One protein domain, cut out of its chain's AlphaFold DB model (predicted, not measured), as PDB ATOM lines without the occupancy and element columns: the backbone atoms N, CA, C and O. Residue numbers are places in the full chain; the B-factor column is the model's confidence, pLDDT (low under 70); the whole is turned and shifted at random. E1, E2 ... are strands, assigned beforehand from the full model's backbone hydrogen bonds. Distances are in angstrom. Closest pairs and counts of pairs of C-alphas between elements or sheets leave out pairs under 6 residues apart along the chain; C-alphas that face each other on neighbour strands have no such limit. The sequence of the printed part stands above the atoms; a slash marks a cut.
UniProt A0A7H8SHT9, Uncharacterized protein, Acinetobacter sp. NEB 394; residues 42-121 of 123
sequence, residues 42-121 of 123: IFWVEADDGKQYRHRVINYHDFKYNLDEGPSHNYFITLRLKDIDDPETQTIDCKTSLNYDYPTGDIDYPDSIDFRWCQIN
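Overview. This is residues 42 to 121 of the 123 residues of an uncharacterized protein of Acinetobacter sp. NEB 394 (UniProt A0A7H8SHT9). A strongly twisted, bent sheet of seven strands rolls up into a loose, incompletely closed barrel, with the long hairpin E3 and E4 along its length. E2 curves round from that hairpin to E1, and E6 comes back beside E1, while E5 and E7 sit beside different parts of E4. The printed part has 80 residues, no named helix and strands E1 to E7 in chain order: all strand, in a mixed, branched sheet. It is only just compact, close to loose, with a radius of gyration of the C-alphas of 13.6 A and spans of 42 by 21 by 20 A.

Arrangement. Start at E1, residues 42 to 46: it forms an antiparallel hairpin with E2, residues 52 to 65, where N 43 and O 55 are 2.9 A apart. E2 bends by 89 degrees at residue 59 and forms a hairpin with E3, residues 72 to 83; look at N 56 and O 82, 2.8 A apart. E3 and E4, residues 91 to 101, are antiparallel, with N 75 and O 98 2.8 A apart. On the other side of E4 find E5, residues 106 to 108, with N 101 to O 106 at 2.9 A, and E7, residues 118 to 121, with N 93 to O 119 at 2.8 A. E6, residues 112 to 114, is parallel to E1, with N 113 to O 44 at 2.8 A. E1 to E5 form a meander, each strand the antiparallel neighbour of the one before.

Along the chain. Find C-alpha 42 at (30.373, -7.578, 1.118), where E1 begins. E2 is 27.2 A long, E3 30.5 A and E4 29.7 A. E7 ends at C-alpha 121, (20.354, -16.739, -11.562).

Size, cuts and confidence. The C-alphas farthest apart, of Glu 69 and Glu 88, are 43.4 A apart. The printed part has no cut and no long link; residues 67 to 69 are under pLDDT 70.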
ATOM      1  N   ILE A  42      29.507  -7.059   2.179       94.19
ATOM      2  CA  ILE A  42      30.373  -7.578   1.118       94.19
ATOM      3  C   ILE A  42      30.926  -8.924   1.566       94.19
ATOM      4  O   ILE A  42      31.581  -8.991   2.598       94.19
ATOM      5  N   PHE A  43      30.696  -9.962   0.768       92.88
ATOM      6  CA  PHE A  43      31.297 -11.277   0.955       92.88
ATOM      7  C   PHE A  43      32.340 -11.536  -0.125       92.88
ATOM      8  O   PHE A  43      32.170 -11.142  -1.283       92.88
ATOM      9  N   TRP A  44      33.398 -12.243   0.254       94.25
ATOM     10  CA  TRP A  44      34.275 -12.901  -0.701       94.25
ATOM     11  C   TRP A  44      33.648 -14.224  -1.114       94.25
ATOM     12  O   TRP A  44      33.258 -15.021  -0.264       94.25
ATOM     13  N   VAL A  45      33.535 -14.445  -2.418       93.62
ATOM     14  CA  VAL A  45      33.078 -15.714  -2.982       93.62
ATOM     15  C   VAL A  45      34.277 -16.403  -3.613       93.62
ATOM     16  O   VAL A  45      34.896 -15.844  -4.518       93.62
ATOM     17  N   GLU A  46      34.632 -17.576  -3.100       94.00
ATOM     18  CA  GLU A  46      35.767 -18.367  -3.578       94.00
ATOM     19  C   GLU A  46      35.313 -19.315  -4.686       94.00
ATOM     20  O   GLU A  46      34.467 -20.178  -4.460       94.00
ATOM     21  N   ALA A  47      35.849 -19.132  -5.891       87.25
ATOM     22  CA  ALA A  47      35.564 -19.976  -7.043       87.25
ATOM     23  C   ALA A  47      36.397 -21.267  -7.032       87.25
ATOM     24  O   ALA A  47      37.406 -21.376  -6.338       87.25
ATOM     25  N   ASP A  48      36.021 -22.223  -7.885       84.75
ATOM     26  CA  ASP A  48      36.700 -23.523  -8.009       84.75
ATOM     27  C   ASP A  48      38.189 -23.416  -8.402       84.75
ATOM     28  O   ASP A  48      38.961 -24.348  -8.182       84.75
ATOM     29  N   ASP A  49      38.611 -22.288  -8.987       85.50
ATOM     30  CA  ASP A  49      40.009 -22.002  -9.334       85.50
ATOM     31  C   ASP A  49      40.828 -21.404  -8.169       85.50
ATOM     32  O   ASP A  49      41.990 -21.037  -8.358       85.50
ATOM     33  N   GLY A  50      40.235 -21.307  -6.973       86.50
ATOM     34  CA  GLY A  50      40.841 -20.753  -5.761       86.50
ATOM     35  C   GLY A  50      40.913 -19.224  -5.736       86.50
ATOM     36  O   GLY A  50      41.508 -18.654  -4.820       86.50
ATOM     37  N   LYS A  51      40.348 -18.531  -6.733       89.62
ATOM     38  CA  LYS A  51      40.262 -17.067  -6.719       89.62
ATOM     39  C   LYS A  51      39.043 -16.606  -5.940       89.62
ATOM     40  O   LYS A  51      37.995 -17.245  -5.957       89.62
ATOM     41  N   GLN A  52      39.175 -15.442  -5.316       92.19
ATOM     42  CA  GLN A  52      38.106 -14.818  -4.553       92.19
ATOM     43  C   GLN A  52      37.594 -13.564  -5.255       92.19
ATOM     44  O   GLN A  52      38.375 -12.722  -5.703       92.19
ATOM     45  N   TYR A  53      36.273 -13.433  -5.307       92.25
ATOM     46  CA  TYR A  53      35.573 -12.340  -5.973       92.25
ATOM     47  C   TYR A  53      34.668 -11.622  -4.980       92.25
ATOM     48  O   TYR A  53      33.960 -12.255  -4.192       92.25
ATOM     49  N   ARG A  54      34.664 -10.289  -5.011       94.62
ATOM     50  CA  ARG A  54      33.886  -9.489  -4.062       94.62
ATOM     51  C   ARG A  54      32.467  -9.318  -4.549       94.62
ATOM     52  O   ARG A  54      32.225  -8.716  -5.591       94.62
ATOM     53  N   HIS A  55      31.529  -9.752  -3.727       95.38
ATOM     54  CA  HIS A  55      30.121  -9.605  -4.022       95.38
ATOM     55  C   HIS A  55      29.395  -8.846  -2.924       95.38
ATOM     56  O   HIS A  55      29.618  -9.065  -1.735       95.38
ATOM     57  N   ARG A  56      28.476  -7.968  -3.322       95.50
ATOM     58  CA  ARG A  56      27.594  -7.250  -2.402       95.50
ATOM     59  C   ARG A  56      26.259  -7.966  -2.279       95.50
ATOM     60  O   ARG A  56      25.650  -8.329  -3.285       95.50
ATOM     61  N   VAL A  57      25.752  -8.071  -1.054       95.31
ATOM     62  CA  VAL A  57      24.385  -8.530  -0.789       95.31
ATOM     63  C   VAL A  57      23.382  -7.495  -1.289       95.31
ATOM     64  O   VAL A  57      23.321  -6.375  -0.773       95.31
ATOM     65  N   ILE A  58      22.549  -7.883  -2.252       94.81
ATOM     66  CA  ILE A  58      21.446  -7.053  -2.756       94.81
ATOM     67  C   ILE A  58      20.088  -7.491  -2.196       94.81
ATOM     68  O   ILE A  58      19.191  -6.659  -2.037       94.81
ATOM     69  N   ASN A  59      19.941  -8.775  -1.860       94.25
ATOM     70  CA  ASN A  59      18.747  -9.340  -1.239       94.25
ATOM     71  C   ASN A  59      19.091 -10.609  -0.438       94.25
ATOM     72  O   ASN A  59      20.210 -11.108  -0.516       94.25
ATOM     73  N   TYR A  60      18.136 -11.135   0.323       94.00
ATOM     74  CA  TYR A  60      18.272 -12.391   1.058       94.00
ATOM     75  C   TYR A  60      16.921 -13.104   1.195       94.00
ATOM     76  O   TYR A  60      15.868 -12.466   1.138       94.00
ATOM     77  N   HIS A  61      16.936 -14.416   1.423       93.81
ATOM     78  CA  HIS A  61      15.739 -15.215   1.708       93.81
ATOM     79  C   HIS A  61      16.079 -16.526   2.441       93.81
ATOM     80  O   HIS A  61      17.218 -16.763   2.836       93.81
ATOM     81  N   ASP A  62      15.054 -17.351   2.674       93.75
ATOM     82  CA  ASP A  62      15.153 -18.706   3.235       93.75
ATOM     83  C   ASP A  62      15.827 -18.825   4.605       93.75
ATOM     84  O   ASP A  62      16.499 -19.815   4.883       93.75
ATOM     85  N   PHE A  63      15.591 -17.855   5.493       91.56
ATOM     86  CA  PHE A  63      16.029 -17.950   6.886       91.56
ATOM     87  C   PHE A  63      15.516 -19.225   7.556       91.56
ATOM     88  O   PHE A  63      14.317 -19.372   7.816       91.56
ATOM     89  N   LYS A  64      16.457 -20.094   7.901       90.75
ATOM     90  CA  LYS A  64      16.275 -21.286   8.726       90.75
ATOM     91  C   LYS A  64      17.247 -21.221   9.890       90.75
ATOM     92  O   LYS A  64      18.233 -20.494   9.839       90.75
ATOM     93  N   TYR A  65      16.964 -21.966  10.943       86.31
ATOM     94  CA  TYR A  65      17.800 -21.977  12.129       86.31
ATOM     95  C   TYR A  65      17.724 -23.331  12.831       86.31
ATOM     96  O   TYR A  65      16.725 -24.042  12.687       86.31
ATOM     97  N   ASN A  66      18.772 -23.674  13.577       76.25
ATOM     98  CA  ASN A  66      18.797 -24.858  14.435       76.25
ATOM     99  C   ASN A  66      18.476 -24.444  15.867       76.25
ATOM    100  O   ASN A  66      19.110 -23.539  16.387       76.25
ATOM    101  N   LEU A  67      17.524 -25.119  16.514       69.19
ATOM    102  CA  LEU A  67      17.097 -24.871  17.901       69.19
ATOM    103  C   LEU A  67      18.139 -25.297  18.958       69.19
ATOM    104  O   LEU A  67      17.760 -25.775  20.022       69.19
ATOM    105  N   ASP A  68      19.437 -25.153  18.686       66.94
ATOM    106  CA  ASP A  68      20.452 -25.430  19.699       66.94
ATOM    107  C   ASP A  68      20.280 -24.435  20.857       66.94
ATOM    108  O   ASP A  68      20.324 -23.216  20.667       66.94
ATOM    109  N   GLU A  69      20.022 -24.970  22.054       61.28
ATOM    110  CA  GLU A  69      19.769 -24.229  23.297       61.28
ATOM    111  C   GLU A  69      21.075 -23.630  23.863       61.28
ATOM    112  O   GLU A  69      21.517 -23.962  24.963       61.28
ATOM    113  N   GLY A  70      21.727 -22.772  23.074       71.69
ATOM    114  CA  GLY A  70      23.003 -22.136  23.394       71.69
ATOM    115  C   GLY A  70      22.941 -20.603  23.476       71.69
ATOM    116  O   GLY A  70      21.965 -19.985  23.049       71.69
ATOM    117  N   PRO A  71      24.001 -19.966  24.013       79.50
ATOM    118  CA  PRO A  71      24.139 -18.506  24.058       79.50
ATOM    119  C   PRO A  71      24.368 -17.876  22.676       79.50
ATOM    120  O   PRO A  71      24.229 -16.667  22.534       79.50
ATOM    121  N   SER A  72      24.674 -18.678  21.663       84.69
ATOM    122  CA  SER A  72      24.810 -18.243  20.282       84.69
ATOM    123  C   SER A  72      23.950 -19.114  19.376       84.69
ATOM    124  O   SER A  72      23.589 -20.241  19.735       84.69
ATOM    125  N   HIS A  73      23.566 -18.576  18.223       86.50
ATOM    126  CA  HIS A  73      22.599 -19.219  17.350       86.50
ATOM    127  C   HIS A  73      22.933 -19.071  15.876       86.50
ATOM    128  O   HIS A  73      23.106 -17.967  15.358       86.50
ATOM    129  N   ASN A  74      22.946 -20.206  15.182       90.12
ATOM    130  CA  ASN A  74      23.274 -20.272  13.771       90.12
ATOM    131  C   ASN A  74      22.014 -20.174  12.892       90.12
ATOM    132  O   ASN A  74      21.074 -20.966  13.020       90.12
ATOM    133  N   TYR A  75      22.021 -19.208  11.976       91.50
ATOM    134  CA  TYR A  75      21.012 -19.020  10.943       91.50
ATOM    135  C   TYR A  75      21.569 -19.423   9.587       91.50
ATOM    136  O   TYR A  75      22.543 -18.845   9.110       91.50
ATOM    137  N   PHE A  76      20.878 -20.338   8.918       92.88
ATOM    138  CA  PHE A  76      21.109 -20.654   7.517       92.88
ATOM    139  C   PHE A  76      20.278 -19.713   6.651       92.88
ATOM    140  O   PHE A  76      19.075 -19.547   6.873       92.88
ATOM    141  N   ILE A  77      20.916 -19.095   5.668       93.75
ATOM    142  CA  ILE A  77      20.323 -18.053   4.836       93.75
ATOM    143  C   ILE A  77      20.811 -18.195   3.397       93.75
ATOM    144  O   ILE A  77      21.946 -18.606   3.153       93.75
ATOM    145  N   THR A  78      19.962 -17.830   2.441       95.69
ATOM    146  CA  THR A  78      20.375 -17.640   1.051       95.69
ATOM    147  C   THR A  78      20.578 -16.152   0.796       95.69
ATOM    148  O   THR A  78      19.668 -15.346   1.009       95.69
ATOM    149  N   LEU A  79      21.775 -15.782   0.347       95.50
ATOM    150  CA  LEU A  79      22.132 -14.417  -0.020       95.50
ATOM    151  C   LEU A  79      22.065 -14.257  -1.522       95.50
ATOM    152  O   LEU A  79      22.733 -14.995  -2.237       95.50
ATOM    153  N   ARG A  80      21.348 -13.235  -1.983       95.75
ATOM    154  CA  ARG A  80      21.461 -12.777  -3.360       95.75
ATOM    155  C   ARG A  80      22.587 -11.773  -3.464       95.75
ATOM    156  O   ARG A  80      22.525 -10.684  -2.881       95.75
ATOM    157  N   LEU A  81      23.590 -12.149  -4.230       95.12
ATOM    158  CA  LEU A  81      24.856 -11.467  -4.371       95.12
ATOM    159  C   LEU A  81      25.007 -10.907  -5.789       95.12
ATOM    160  O   LEU A  81      24.527 -11.483  -6.768       95.12
ATOM    161  N   LYS A  82      25.682  -9.763  -5.886       94.94
ATOM    162  CA  LYS A  82      26.046  -9.109  -7.143       94.94
ATOM    163  C   LYS A  82      27.533  -8.779  -7.120       94.94
ATOM    164  O   LYS A  82      27.997  -8.238  -6.114       94.94
ATOM    165  N   ASP A  83      28.245  -9.096  -8.197       93.56
ATOM    166  CA  ASP A  83      29.655  -8.739  -8.338       93.56
ATOM    167  C   ASP A  83      29.814  -7.208  -8.284       93.56
ATOM    168  O   ASP A  83      29.020  -6.454  -8.859       93.56
ATOM    169  N   ILE A  84      30.783  -6.748  -7.494       94.50
ATOM    170  CA  ILE A  84      31.069  -5.323  -7.288       94.50
ATOM    171  C   ILE A  84      31.972  -4.779  -8.394       94.50
ATOM    172  O   ILE A  84      31.854  -3.608  -8.758       94.50
ATOM    173  N   ASP A  85      32.885  -5.614  -8.875       91.94
ATOM    174  CA  ASP A  85      33.921  -5.268  -9.835       91.94
ATOM    175  C   ASP A  85      33.414  -5.428 -11.283       91.94
ATOM    176  O   ASP A  85      33.903  -4.735 -12.177       91.94
ATOM    177  N   ASP A  86      32.374  -6.242 -11.500       89.38
ATOM    178  CA  ASP A  86      31.629  -6.327 -12.763       89.38
ATOM    179  C   ASP A  86      30.097  -6.379 -12.545       89.38
ATOM    180  O   ASP A  86      29.477  -7.450 -12.541       89.38
ATOM    181  N   PRO A  87      29.431  -5.222 -12.377       78.69
ATOM    182  CA  PRO A  87      28.001  -5.158 -12.095       78.69
ATOM    183  C   PRO A  87      27.109  -5.502 -13.297       78.69
ATOM    184  O   PRO A  87      25.887  -5.508 -13.147       78.69
ATOM    185  N   GLU A  88      27.653  -5.803 -14.475       85.75
ATOM    186  CA  GLU A  88      26.858  -6.295 -15.609       85.75
ATOM    187  C   GLU A  88      26.656  -7.823 -15.540       85.75
ATOM    188  O   GLU A  88      25.773  -8.369 -16.199       85.75
ATOM    189  N   THR A  89      27.406  -8.520 -14.676       84.06
ATOM    190  CA  THR A  89      27.287  -9.974 -14.458       84.06
ATOM    191  C   THR A  89      25.932 -10.399 -13.895       84.06
ATOM    192  O   THR A  89      25.177  -9.615 -13.320       84.06
ATOM    193  N   GLN A  90      25.589 -11.676 -14.031       90.00
ATOM    194  CA  GLN A  90      24.381 -12.223 -13.417       90.00
ATOM    195  C   GLN A  90      24.465 -12.184 -11.884       90.00
ATOM    196  O   GLN A  90      25.542 -12.141 -11.296       90.00
ATOM    197  N   THR A  91      23.311 -12.182 -11.214       94.38
ATOM    198  CA  THR A  91      23.292 -12.343  -9.753       94.38
ATOM    199  C   THR A  91      23.459 -13.809  -9.392       94.38
ATOM    200  O   THR A  91      22.952 -14.675 -10.104       94.38
ATOM    201  N   ILE A  92      24.080 -14.083  -8.253       94.94
ATOM    202  CA  ILE A  92      24.199 -15.439  -7.717       94.94
ATOM    203  C   ILE A  92      23.466 -15.522  -6.379       94.94
ATOM    204  O   ILE A  92      23.527 -14.590  -5.579       94.94
ATOM    205  N   ASP A  93      22.766 -16.623  -6.137       96.56
ATOM    206  CA  ASP A  93      22.192 -16.937  -4.833       96.56
ATOM    207  C   ASP A  93      23.101 -17.939  -4.125       96.56
ATOM    208  O   ASP A  93      23.252 -19.071  -4.578       96.56
ATOM    209  N   CYS A  94      23.705 -17.534  -3.012       95.75
ATOM    210  CA  CYS A  94      24.637 -18.354  -2.246       95.75
ATOM    211  C   CYS A  94      24.065 -18.720  -0.883       95.75
ATOM    212  O   CYS A  94      23.644 -17.850  -0.116       95.75
ATOM    213  N   LYS A  95      24.078 -20.013  -0.555       95.25
ATOM    214  CA  LYS A  95      23.725 -20.489   0.785       95.25
ATOM    215  C   LYS A  95      24.895 -20.277   1.728       95.25
ATOM    216  O   LYS A  95      26.029 -20.613   1.405       95.25
ATOM    217  N   THR A  96      24.602 -19.753   2.906       94.38
ATOM    218  CA  THR A  96      25.595 -19.543   3.953       94.38
ATOM    219  C   THR A  96      24.972 -19.675   5.340       94.38
ATOM    220  O   THR A  96      23.752 -19.826   5.478       94.38
ATOM    221  N   SER A  97      25.811 -19.631   6.368       92.25
ATOM    222  CA  SER A  97      25.405 -19.622   7.767       92.25
ATOM    223  C   SER A  97      25.990 -18.421   8.493       92.25
ATOM    224  O   SER A  97      27.158 -18.107   8.286       92.25
ATOM    225  N   LEU A  98      25.208 -17.802   9.371       91.88
ATOM    226  CA  LEU A  98      25.621 -16.678  10.213       91.88
ATOM    227  C   LEU A  98      25.328 -17.000  11.664       91.88
ATOM    228  O   LEU A  98      24.254 -17.529  11.961       91.88
ATOM    229  N   ASN A  99      26.245 -16.665  12.564       91.31
ATOM    230  CA  ASN A  99      26.022 -16.857  13.990       91.31
ATOM    231  C   ASN A  99      25.658 -15.522  14.646       91.31
ATOM    232  O   ASN A  99      26.318 -14.520  14.401       91.31
ATOM    233  N   TYR A 100      24.600 -15.505  15.452       91.06
ATOM    234  CA  TYR A 100      24.262 -14.380  16.317       91.06
ATOM    235  C   TYR A 100      24.551 -14.745  17.770       91.06
ATOM    236  O   TYR A 100      23.968 -15.700  18.288       91.06
ATOM    237  N   ASP A 101      25.419 -13.978  18.424       90.75
ATOM    238  CA  ASP A 101      25.773 -14.175  19.828       90.75
ATOM    239  C   ASP A 101      24.876 -13.313  20.725       90.75
ATOM    240  O   ASP A 101      24.936 -12.084  20.697       90.75
ATOM    241  N   TYR A 102      24.000 -13.939  21.516       85.81
ATOM    242  CA  TYR A 102      23.002 -13.222  22.319       85.81
ATOM    243  C   TYR A 102      23.600 -12.299  23.397       85.81
ATOM    244  O   TYR A 102      23.066 -11.201  23.577       85.81
ATOM    245  N   PRO A 103      24.666 -12.686  24.132       87.62
ATOM    246  CA  PRO A 103      25.267 -11.855  25.172       87.62
ATOM    247  C   PRO A 103      25.896 -10.563  24.651       87.62
ATOM    248  O   PRO A 103      25.833  -9.547  25.344       87.62
ATOM    249  N   THR A 104      26.511 -10.590  23.468       89.75
ATOM    250  CA  THR A 104      27.187  -9.416  22.894       89.75
ATOM    251  C   THR A 104      26.322  -8.686  21.870       89.75
ATOM    252  O   THR A 104      26.474  -7.481  21.679       89.75
ATOM    253  N   GLY A 105      25.367  -9.387  21.257       88.38
ATOM    254  CA  GLY A 105      24.589  -8.898  20.127       88.38
ATOM    255  C   GLY A 105      25.373  -8.894  18.814       88.38
ATOM    256  O   GLY A 105      24.927  -8.256  17.855       88.38
ATOM    257  N   ASP A 106      26.518  -9.576  18.766       91.12
ATOM    258  CA  ASP A 106      27.379  -9.617  17.591       91.12
ATOM    259  C   ASP A 106      26.883 -10.628  16.556       91.12
ATOM    260  O   ASP A 106      26.223 -11.622  16.869       91.12
ATOM    261  N   ILE A 107      27.222 -10.359  15.295       91.06
ATOM    262  CA  ILE A 107      26.993 -11.273  14.178       91.06
ATOM    263  C   ILE A 107      28.350 -11.698  13.642       91.06
ATOM    264  O   ILE A 107      29.120 -10.860  13.171       91.06
ATOM    265  N   ASP A 108      28.598 -12.998  13.687       92.06
ATOM    266  CA  ASP A 108      29.762 -13.625  13.086       92.06
ATOM    267  C   ASP A 108      29.432 -14.060  11.654       92.06
ATOM    268  O   ASP A 108      28.457 -14.788  11.402       92.06
ATOM    269  N   TYR A 109      30.236 -13.566  10.715       90.25
ATOM    270  CA  TYR A 109      30.123 -13.842   9.289       90.25
ATOM    271  C   TYR A 109      31.224 -14.823   8.887       90.25
ATOM    272  O   TYR A 109      32.346 -14.695   9.366       90.25
ATOM    273  N   PRO A 110      30.965 -15.755   7.960       89.75
ATOM    274  CA  PRO A 110      32.046 -16.527   7.378       89.75
ATOM    275  C   PRO A 110      32.967 -15.606   6.572       89.75
ATOM    276  O   PRO A 110      32.493 -14.730   5.843       89.75
ATOM    277  N   ASP A 111      34.272 -15.858   6.656       86.94
ATOM    278  CA  ASP A 111      35.299 -15.095   5.932       86.94
ATOM    279  C   ASP A 111      35.095 -15.130   4.408       86.94
ATOM    280  O   ASP A 111      35.387 -14.164   3.697       86.94
ATOM    281  N   SER A 112      34.584 -16.252   3.897       91.00
ATOM    282  CA  SER A 112      34.253 -16.445   2.487       91.00
ATOM    283  C   SER A 112      33.092 -17.421   2.307       91.00
ATOM    284  O   SER A 112      32.766 -18.214   3.193       91.00
ATOM    285  N   ILE A 113      32.455 -17.354   1.139       93.12
ATOM    286  CA  ILE A 113      31.446 -18.310   0.701       93.12
ATOM    287  C   ILE A 113      32.019 -19.096  -0.472       93.12
ATOM    288  O   ILE A 113      32.413 -18.526  -1.485       93.12
ATOM    289  N   ASP A 114      32.050 -20.413  -0.340       92.12
ATOM    290  CA  ASP A 114      32.466 -21.301  -1.421       92.12
ATOM    291  C   ASP A 114      31.400 -21.311  -2.532       92.12
ATOM    292  O   ASP A 114      30.207 -21.517  -2.276       92.12
ATOM    293  N   PHE A 115      31.840 -21.072  -3.771       91.12
ATOM    294  CA  PHE A 115      30.984 -20.936  -4.947       91.12
ATOM    295  C   PHE A 115      30.138 -22.186  -5.226       91.12
ATOM    296  O   PHE A 115      29.067 -22.083  -5.820       91.12
ATOM    297  N   ARG A 116      30.534 -23.366  -4.736       92.00
ATOM    298  CA  ARG A 116      29.738 -24.603  -4.850       92.00
ATOM    299  C   ARG A 116      28.408 -24.530  -4.100       92.00
ATOM    300  O   ARG A 116      27.492 -25.299  -4.393       92.00
ATOM    301  N   TRP A 117      28.279 -23.608  -3.148       91.94
ATOM    302  CA  TRP A 117      27.022 -23.307  -2.458       91.94
ATOM    303  C   TRP A 117      26.211 -22.203  -3.137       91.94
ATOM    304  O   TRP A 117      25.171 -21.798  -2.605       91.94
ATOM    305  N   CYS A 118      26.666 -21.731  -4.298       94.00
ATOM    306  CA  CYS A 118      26.020 -20.706  -5.093       94.00
ATOM    307  C   CYS A 118      25.303 -21.291  -6.310       94.00
ATOM    308  O   CYS A 118      25.705 -22.293  -6.899       94.00
ATOM    309  N   GLN A 119      24.219 -20.633  -6.697       93.56
ATOM    310  CA  GLN A 119      23.485 -20.892  -7.925       93.56
ATOM    311  C   GLN A 119      23.405 -19.599  -8.724       93.56
ATOM    312  O   GLN A 119      23.048 -18.549  -8.190       93.56
ATOM    313  N   ILE A 120      23.766 -19.673 -10.001       90.31
ATOM    314  CA  ILE A 120      23.659 -18.542 -10.916       90.31
ATOM    315  C   ILE A 120      22.181 -18.343 -11.264       90.31
ATOM    316  O   ILE A 120      21.499 -19.298 -11.635       90.31
ATOM    317  N   ASN A 121      21.700 -17.107 -11.148       84.31
ATOM    318  CA  ASN A 121      20.354 -16.739 -11.562       84.31
ATOM    319  C   ASN A 121      20.406 -16.031 -12.914       84.31
ATOM    320  O   ASN A 121      20.781 -14.858 -12.995       84.31
TER     321      ASN A 121